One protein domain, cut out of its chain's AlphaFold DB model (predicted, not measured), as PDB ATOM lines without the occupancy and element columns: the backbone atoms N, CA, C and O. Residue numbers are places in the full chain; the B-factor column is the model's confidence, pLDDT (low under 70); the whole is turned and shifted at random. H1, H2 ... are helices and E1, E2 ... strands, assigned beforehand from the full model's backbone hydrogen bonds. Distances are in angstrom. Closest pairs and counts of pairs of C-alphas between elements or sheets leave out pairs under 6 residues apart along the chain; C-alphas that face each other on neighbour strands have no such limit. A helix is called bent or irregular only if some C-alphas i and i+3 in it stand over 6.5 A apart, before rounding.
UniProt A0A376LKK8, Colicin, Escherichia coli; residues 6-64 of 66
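AT A GLANCE: This is residues 6 to 64 of the 66 residues of the protein "Colicin" of Escherichia coli (UniProt A0A376LKK8). A long two-stranded hairpin, E2 and E3, reaches like an arm from a head of loops, and the short, irregular helix H1 lies at the end of the head far from the hairpin's tip. Within the head, residues 10 to 11 and 15 to 16 pair where the chain folds back, residues 6 to 7 pair with the short strand E1, and E1 bends into E2. The printed part has 59 residues, with one named helix and three named strands in the order H1, E1, E2, E3; the sheet is E2 - E3, antiparallel, and the class is mixed, helices and strands, though under half of the residues are in named elements. The whole is only just loose, close to extended, with a radius of gyration of the C-alphas of 15.1 A, and only just flat, spanning 48 by 27 by 15 A.

HOW THE PARTS SIT: Begin at Tyr 6: residues 6 to 7 pair, antiparallel, with residues 39 to 40 of E1, which holds residues 39 to 41 and pairs with no named strand. Further on, residues 10 to 11 pair, antiparallel, with residues 15 to 16. Then comes H1, residues 24 to 30, which is irregular: C-alphas 26 and 29 are 9.4 A apart. In its backbone 1 of 3 O i to N i+4 pairs is within hydrogen-bond range, and 1 of 4 O i to N i+3 pairs. H1 is apart from E1, from E2, residues 43 to 50, and from E3, residues 55 to 63. E1 runs on into E2 across a break of 1 residue, at 71 degrees, and the two meet only through their link. E2 and E3 form a hairpin, antiparallel at 173 degrees; look for N 45 and O 61 at 2.8 A and N 56 and O 49 at 2.8 A, within hydrogen-bond range. The closest C-alphas of E1 and E3 are those of Ala 41 and Cys 63, 5.5 A apart.

IN THESE COORDINATES: Find C-alpha 24 at (11.751, 106.482, 54.305), where H1 begins; it measures 7.4 A to C-alpha 30. E1 measures 6.2 A from C-alpha 39 to 41. From C-alpha 43 at (21.297, 89.047, 48.377) E2 runs 23.7 A to C-alpha 50. E3 runs 24.7 A from C-alpha 55 to C-alpha 63 at (16.588, 88.716, 50.691).

THE WHOLE: Look at Asn 29 and Lys 53 for the two C-alphas farthest apart, 48.6 A. Residues 50 to 55 stand free. The printed part has no cut and no long link; the links E1 to E2 and E2 to E3 are tight, and H1 to E1 is short. The mean pLDDT of the printed part is 93.6, and no printed residue is under 70.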
ATOM      1  N   TYR A   6      18.657  96.603  43.298       93.75
ATOM      2  CA  TYR A   6      17.325  97.194  43.252       93.75
ATOM      3  C   TYR A   6      16.389  96.301  42.441       93.75
ATOM      4  O   TYR A   6      16.728  95.865  41.338       93.75
ATOM      5  N   LEU A   7      15.225  95.988  43.005       94.12
ATOM      6  CA  LEU A   7      14.233  95.117  42.382       94.12
ATOM      7  C   LEU A   7      12.913  95.852  42.193       94.12
ATOM      8  O   LEU A   7      12.323  96.329  43.161       94.12
ATOM      9  N   ARG A   8      12.408  95.840  40.957       95.62
ATOM     10  CA  ARG A   8      11.057  96.293  40.624       95.62
ATOM     11  C   ARG A   8      10.175  95.099  40.279       95.62
ATOM     12  O   ARG A   8      10.532  94.295  39.416       95.62
ATOM     13  N   ILE A   9       9.035  94.969  40.953       95.31
ATOM     14  CA  ILE A   9       8.089  93.863  40.772       95.31
ATOM     15  C   ILE A   9       6.751  94.437  40.323       95.31
ATOM     16  O   ILE A   9       6.095  95.167  41.059       95.31
ATOM     17  N   ILE A  10       6.324  94.055  39.123       97.50
ATOM     18  CA  ILE A  10       5.043  94.473  38.552       97.50
ATOM     19  C   ILE A  10       4.146  93.242  38.478       97.50
ATOM     20  O   ILE A  10       4.405  92.314  37.711       97.50
ATOM     21  N   GLY A  11       3.104  93.220  39.300       97.25
ATOM     22  CA  GLY A  11       2.076  92.193  39.258       97.25
ATOM     23  C   GLY A  11       1.005  92.548  38.236       97.25
ATOM     24  O   GLY A  11       0.497  93.665  38.231       97.25
ATOM     25  N   GLU A  12       0.580  91.576  37.431       97.81
ATOM     26  CA  GLU A  12      -0.483  91.765  36.430       97.81
ATOM     27  C   GLU A  12      -1.776  92.340  37.038       97.81
ATOM     28  O   GLU A  12      -2.428  93.190  36.442       97.81
ATOM     29  N   LYS A  13      -2.127  91.909  38.258       97.44
ATOM     30  CA  LYS A  13      -3.331  92.367  38.972       97.44
ATOM     31  C   LYS A  13      -3.074  93.482  39.984       97.44
ATOM     32  O   LYS A  13      -3.983  94.245  40.281       97.44
ATOM     33  N   GLN A  14      -1.877  93.525  40.563       97.00
ATOM     34  CA  GLN A  14      -1.551  94.413  41.686       97.00
ATOM     35  C   GLN A  14      -0.829  95.689  41.242       97.00
ATOM     36  O   GLN A  14      -0.637  96.583  42.059       97.00
ATOM     37  N   GLY A  15      -0.455  95.791  39.963       97.25
ATOM     38  CA  GLY A  15       0.341  96.903  39.461       97.25
ATOM     39  C   GLY A  15       1.768  96.849  40.000       97.25
ATOM     40  O   GLY A  15       2.342  95.770  40.147       97.25
ATOM     41  N   ASP A  16       2.353  98.012  40.271       97.12
ATOM     42  CA  ASP A  16       3.697  98.108  40.838       97.12
ATOM     43  C   ASP A  16       3.684  97.707  42.323       97.12
ATOM     44  O   ASP A  16       3.316  98.489  43.197       97.12
ATOM     45  N   ILE A  17       4.073  96.460  42.599       97.19
ATOM     46  CA  ILE A  17       4.145  95.895  43.954       97.19
ATOM     47  C   ILE A  17       5.295  96.534  44.739       97.19
ATOM     48  O   ILE A  17       5.234  96.636  45.962       97.19
ATOM     49  N   SER A  18       6.348  96.948  44.038       96.62
ATOM     50  CA  SER A  18       7.514  97.610  44.620       96.62
ATOM     51  C   SER A  18       7.287  99.091  44.919       96.62
ATOM     52  O   SER A  18       8.135  99.699  45.573       96.62
ATOM     53  N   SER A  19       6.146  99.663  44.516       97.50
ATOM     54  CA  SER A  19       5.867 101.072  44.766       97.50
ATOM     55  C   SER A  19       5.940 101.403  46.259       97.50
ATOM     56  O   SER A  19       5.389 100.703  47.112       97.50
ATOM     57  N   GLY A  20       6.683 102.461  46.578       95.94
ATOM     58  CA  GLY A  20       6.925 102.919  47.942       95.94
ATOM     59  C   GLY A  20       7.876 102.060  48.792       95.94
ATOM     60  O   GLY A  20       8.171 102.450  49.928       95.94
ATOM     61  N   CYS A  21       8.381 100.923  48.296       95.62
ATOM     62  CA  CYS A  21       9.218 100.007  49.085       95.62
ATOM     63  C   CYS A  21      10.582 100.597  49.478       95.62
ATOM     64  O   CYS A  21      11.125 100.191  50.508       95.62
ATOM     65  N   GLY A  22      11.108 101.559  48.719       95.00
ATOM     66  CA  GLY A  22      12.382 102.235  48.987       95.00
ATOM     67  C   GLY A  22      12.241 103.573  49.718       95.00
ATOM     68  O   GLY A  22      13.231 104.278  49.922       95.00
ATOM     69  N   THR A  23      11.024 103.941  50.128       96.12
ATOM     70  CA  THR A  23      10.761 105.201  50.840       96.12
ATOM     71  C   THR A  23      11.241 105.166  52.289       96.12
ATOM     72  O   THR A  23      11.352 104.108  52.913       96.12
ATOM     73  N   TYR A  24      11.432 106.349  52.881       94.88
ATOM     74  CA  TYR A  24      11.751 106.482  54.305       94.88
ATOM     75  C   TYR A  24      10.759 105.739  55.216       94.88
ATOM     76  O   TYR A  24      11.167 105.124  56.196       94.88
ATOM     77  N   ALA A  25       9.466 105.741  54.880       95.56
ATOM     78  CA  ALA A  25       8.448 105.047  55.666       95.56
ATOM     79  C   ALA A  25       8.624 103.515  55.674       95.56
ATOM     80  O   ALA A  25       8.219 102.864  56.633       95.56
ATOM     81  N   SER A  26       9.235 102.949  54.628       94.38
ATOM     82  CA  SER A  26       9.443 101.505  54.464       94.38
ATOM     83  C   SER A  26      10.797 101.040  55.013       94.38
ATOM     84  O   SER A  26      10.871 100.081  55.779       94.38
ATOM     85  N   VAL A  27      11.883 101.737  54.653       92.38
ATOM     86  CA  VAL A  27      13.270 101.306  54.938       92.38
ATOM     87  C   VAL A  27      14.022 102.229  55.904       92.38
ATOM     88  O   VAL A  27      15.211 102.022  56.179       92.38
ATOM     89  N   GLY A  28      13.344 103.243  56.448       93.31
ATOM     90  CA  GLY A  28      13.900 104.189  57.409       93.31
ATOM     91  C   GLY A  28      15.108 104.928  56.846       93.31
ATOM     92  O   GLY A  28      15.140 105.326  55.685       93.31
ATOM     93  N   ASN A  29      16.156 105.051  57.657       93.56
ATOM     94  CA  ASN A  29      17.389 105.761  57.301       93.56
ATOM     95  C   ASN A  29      18.166 105.146  56.124       93.56
ATOM     96  O   ASN A  29      19.157 105.726  55.694       93.56
ATOM     97  N   ARG A  30      17.759 103.970  55.629       90.00
ATOM     98  CA  ARG A  30      18.392 103.317  54.477       90.00
ATOM     99  C   ARG A  30      17.809 103.773  53.143       90.00
ATOM    100  O   ARG A  30      18.319 103.329  52.122       90.00
ATOM    101  N   TRP A  31      16.754 104.591  53.149       93.94
ATOM    102  CA  TRP A  31      16.143 105.132  51.935       93.94
ATOM    103  C   TRP A  31      17.172 105.857  51.060       93.94
ATOM    104  O   TRP A  31      18.142 106.432  51.560       93.94
ATOM    105  N   GLN A  32      16.957 105.812  49.749       92.50
ATOM    106  CA  GLN A  32      17.849 106.405  48.757       92.50
ATOM    107  C   GLN A  32      17.014 107.147  47.716       92.50
ATOM    108  O   GLN A  32      16.020 106.612  47.229       92.50
ATOM    109  N   VAL A  33      17.421 108.377  47.394       94.88
ATOM    110  CA  VAL A  33      16.758 109.211  46.381       94.88
ATOM    111  C   VAL A  33      16.820 108.520  45.021       94.88
ATOM    112  O   VAL A  33      17.896 108.089  44.605       94.88
ATOM    113  N   GLY A  34      15.685 108.464  44.323       94.62
ATOM    114  CA  GLY A  34      15.568 107.868  42.988       94.62
ATOM    115  C   GLY A  34      15.308 106.360  42.982       94.62
ATOM    116  O   GLY A  34      15.231 105.775  41.905       94.62
ATOM    117  N   HIS A  35      15.162 105.748  44.160       95.50
ATOM    118  CA  HIS A  35      14.885 104.320  44.339       95.50
ATOM    119  C   HIS A  35      13.645 104.075  45.220       95.50
ATOM    120  O   HIS A  35      13.534 103.045  45.883       95.50
ATOM    121  N   GLU A  36      12.712 105.031  45.277       96.25
ATOM    122  CA  GLU A  36      11.544 104.999  46.166       96.25
ATOM    123  C   GLU A  36      10.559 103.864  45.836       96.25
ATOM    124  O   GLU A  36       9.933 103.315  46.745       96.25
ATOM    125  N   ASP A  37      10.465 103.484  44.559       97.12
ATOM    126  CA  ASP A  37       9.581 102.430  44.041       97.12
ATOM    127  C   ASP A  37      10.324 101.110  43.763       97.12
ATOM    128  O   ASP A  37       9.918 100.312  42.917       97.12
ATOM    129  N   GLU A  38      11.435 100.872  44.466       96.50
ATOM    130  CA  GLU A  38      12.238  99.658  44.333       96.50
ATOM    131  C   GLU A  38      12.463  98.970  45.683       96.50
ATOM    132  O   GLU A  38      12.543  99.589  46.746       96.50
ATOM    133  N   ILE A  39      12.583  97.644  45.647       95.06
ATOM    134  CA  ILE A  39      12.914  96.823  46.809       95.06
ATOM    135  C   ILE A  39      14.433  96.690  46.895       95.06
ATOM    136  O   ILE A  39      15.082  96.269  45.936       95.06
ATOM    137  N   PHE A  40      14.997  96.973  48.069       93.12
ATOM    138  CA  PHE A  40      16.421  96.759  48.329       93.12
ATOM    139  C   PHE A  40      16.686  95.285  48.634       93.12
ATOM    140  O   PHE A  40      16.302  94.776  49.692       93.12
ATOM    141  N   ALA A  41      17.359  94.598  47.714       90.88
ATOM    142  CA  ALA A  41      17.820  93.232  47.895       90.88
ATOM    143  C   ALA A  41      19.294  93.211  48.314       90.88
ATOM    144  O   ALA A  41      20.177  93.699  47.612       90.88
ATOM    145  N   PHE A  42      19.547  92.609  49.474       87.75
ATOM    146  CA  PHE A  42      20.891  92.456  50.043       87.75
ATOM    147  C   PHE A  42      21.597  91.207  49.515       87.75
ATOM    148  O   PHE A  42      22.818  91.115  49.544       87.75
ATOM    149  N   ALA A  43      20.816  90.234  49.055       87.25
ATOM    150  CA  ALA A  43      21.297  89.047  48.377       87.25
ATOM    151  C   ALA A  43      20.314  88.699  47.264       87.25
ATOM    152  O   ALA A  43      19.101  88.819  47.461       87.25
ATOM    153  N   LEU A  44      20.844  88.256  46.127       89.75
ATOM    154  CA  LEU A  44      20.078  87.743  45.001       89.75
ATOM    155  C   LEU A  44      20.793  86.517  44.433       89.75
ATOM    156  O   LEU A  44      21.966  86.584  44.072       89.75
ATOM    157  N   THR A  45      20.065  85.411  44.341       92.06
ATOM    158  CA  THR A  45      20.543  84.139  43.805       92.06
ATOM    159  C   THR A  45      19.599  83.691  42.700       92.06
ATOM    160  O   THR A  45      18.380  83.682  42.868       92.06
ATOM    161  N   ASN A  46      20.166  83.294  41.566       91.00
ATOM    162  CA  ASN A  46      19.447  82.639  40.483       91.00
ATOM    163  C   ASN A  46      20.294  81.470  39.985       91.00
ATOM    164  O   ASN A  46      21.509  81.613  39.839       91.00
ATOM    165  N   ALA A  47      19.666  80.332  39.711       92.56
ATOM    166  CA  ALA A  47      20.366  79.156  39.217       92.56
ATOM    167  C   ALA A  47      19.614  78.498  38.060       92.56
ATOM    168  O   ALA A  47      18.384  78.395  38.043       92.56
ATOM    169  N   ILE A  48      20.398  78.039  37.087       93.50
ATOM    170  CA  ILE A  48      19.931  77.315  35.910       93.50
ATOM    171  C   ILE A  48      20.779  76.056  35.790       93.50
ATOM    172  O   ILE A  48      22.007  76.120  35.831       93.50
ATOM    173  N   THR A  49      20.130  74.909  35.625       94.12
ATOM    174  CA  THR A  49      20.810  73.620  35.477       94.12
ATOM    175  C   THR A  49      20.412  72.971  34.159       94.12
ATOM    176  O   THR A  49      19.228  72.828  33.862       94.12
ATOM    177  N   SER A  50      21.395  72.563  33.354       93.56
ATOM    178  CA  SER A  50      21.141  71.751  32.159       93.56
ATOM    179  C   SER A  50      20.872  70.304  32.563       93.56
ATOM    180  O   SER A  50      21.624  69.727  33.344       93.56
ATOM    181  N   THR A  51      19.814  69.704  32.020       91.69
ATOM    182  CA  THR A  51      19.429  68.311  32.307       91.69
ATOM    183  C   THR A  51      19.805  67.347  31.180       91.69
ATOM    184  O   THR A  51      19.412  66.183  31.197       91.69
ATOM    185  N   GLY A  52      20.500  67.829  30.141       89.38
ATOM    186  CA  GLY A  52      20.772  67.075  28.910       89.38
ATOM    187  C   GLY A  52      19.562  66.916  27.975       89.38
ATOM    188  O   GLY A  52      19.742  66.618  26.800       89.38
ATOM    189  N   LYS A  53      18.336  67.166  28.460       90.00
ATOM    190  CA  LYS A  53      17.091  67.214  27.662       90.00
ATOM    191  C   LYS A  53      16.438  68.599  27.638       90.00
ATOM    192  O   LYS A  53      15.380  68.772  27.043       90.00
ATOM    193  N   GLY A  54      17.045  69.571  28.310       89.94
ATOM    194  CA  GLY A  54      16.536  70.928  28.435       89.94
ATOM    195  C   GLY A  54      17.175  71.664  29.605       89.94
ATOM    196  O   GLY A  54      18.209  71.249  30.135       89.94
ATOM    197  N   VAL A  55      16.536  72.758  30.007       93.38
ATOM    198  CA  VAL A  55      16.961  73.600  31.129       93.38
ATOM    199  C   VAL A  55      15.989  73.463  32.293       93.38
ATOM    200  O   VAL A  55      14.777  73.383  32.102       93.38
ATOM    201  N   ASN A  56      16.526  73.439  33.507       91.69
ATOM    202  CA  ASN A  56      15.764  73.506  34.741       91.69
ATOM    203  C   ASN A  56      16.070  74.836  35.447       91.69
ATOM    204  O   ASN A  56      17.228  75.124  35.760       91.69
ATOM    205  N   LEU A  57      15.034  75.652  35.650       91.81
ATOM    206  CA  LEU A  57      15.116  76.941  36.337       91.81
ATOM    207  C   LEU A  57      14.820  76.729  37.825       91.81
ATOM    208  O   LEU A  57      13.736  76.263  38.170       91.81
ATOM    209  N   GLN A  58      15.760  77.089  38.698       88.38
ATOM    210  CA  GLN A  58      15.632  76.902  40.153       88.38
ATOM    211  C   GLN A  58      14.850  78.036  40.841       88.38
ATOM    212  O   GLN A  58      14.518  77.940  42.019       88.38
ATOM    213  N   GLY A  59      14.525  79.094  40.094       89.25
ATOM    214  CA  GLY A  59      13.819  80.270  40.592       89.25
ATOM    215  C   GLY A  59      14.760  81.355  41.118       89.25
ATOM    216  O   GLY A  59      15.878  81.093  41.558       89.25
ATOM    217  N   LEU A  60      14.282  82.598  41.051       91.50
ATOM    218  CA  LEU A  60      14.966  83.761  41.602       91.50
ATOM    219  C   LEU A  60      14.684  83.843  43.105       91.50
ATOM    220  O   LEU A  60      13.525  83.894  43.514       91.50
ATOM    221  N   GLN A  61      15.731  83.899  43.920       93.25
ATOM    222  CA  GLN A  61      15.631  84.101  45.362       93.25
ATOM    223  C   GLN A  61      16.327  85.401  45.740       93.25
ATOM    224  O   GLN A  61      17.436  85.666  45.284       93.25
ATOM    225  N   PHE A  62      15.695  86.211  46.586       93.06
ATOM    226  CA  PHE A  62      16.306  87.429  47.101       93.06
ATOM    227  C   PHE A  62      15.925  87.669  48.561       93.06
ATOM    228  O   PHE A  62      14.862  87.245  49.016       93.06
ATOM    229  N   CYS A  63      16.797  88.367  49.288       90.56
ATOM    230  CA  CYS A  63      16.588  88.716  50.691       90.56
ATOM    231  C   CYS A  63      16.440  90.230  50.848       90.56
ATOM    232  O   CYS A  63      17.359  90.987  50.525       90.56
ATOM    233  N   LYS A  64      15.295  90.655  51.386       87.00
ATOM    234  CA  LYS A  64      15.048  92.039  51.807       87.00
ATOM    235  C   LYS A  64      15.574  92.276  53.231       87.00
ATOM    236  O   LYS A  64      15.636  91.316  54.007       87.00
TER     237      LYS A  64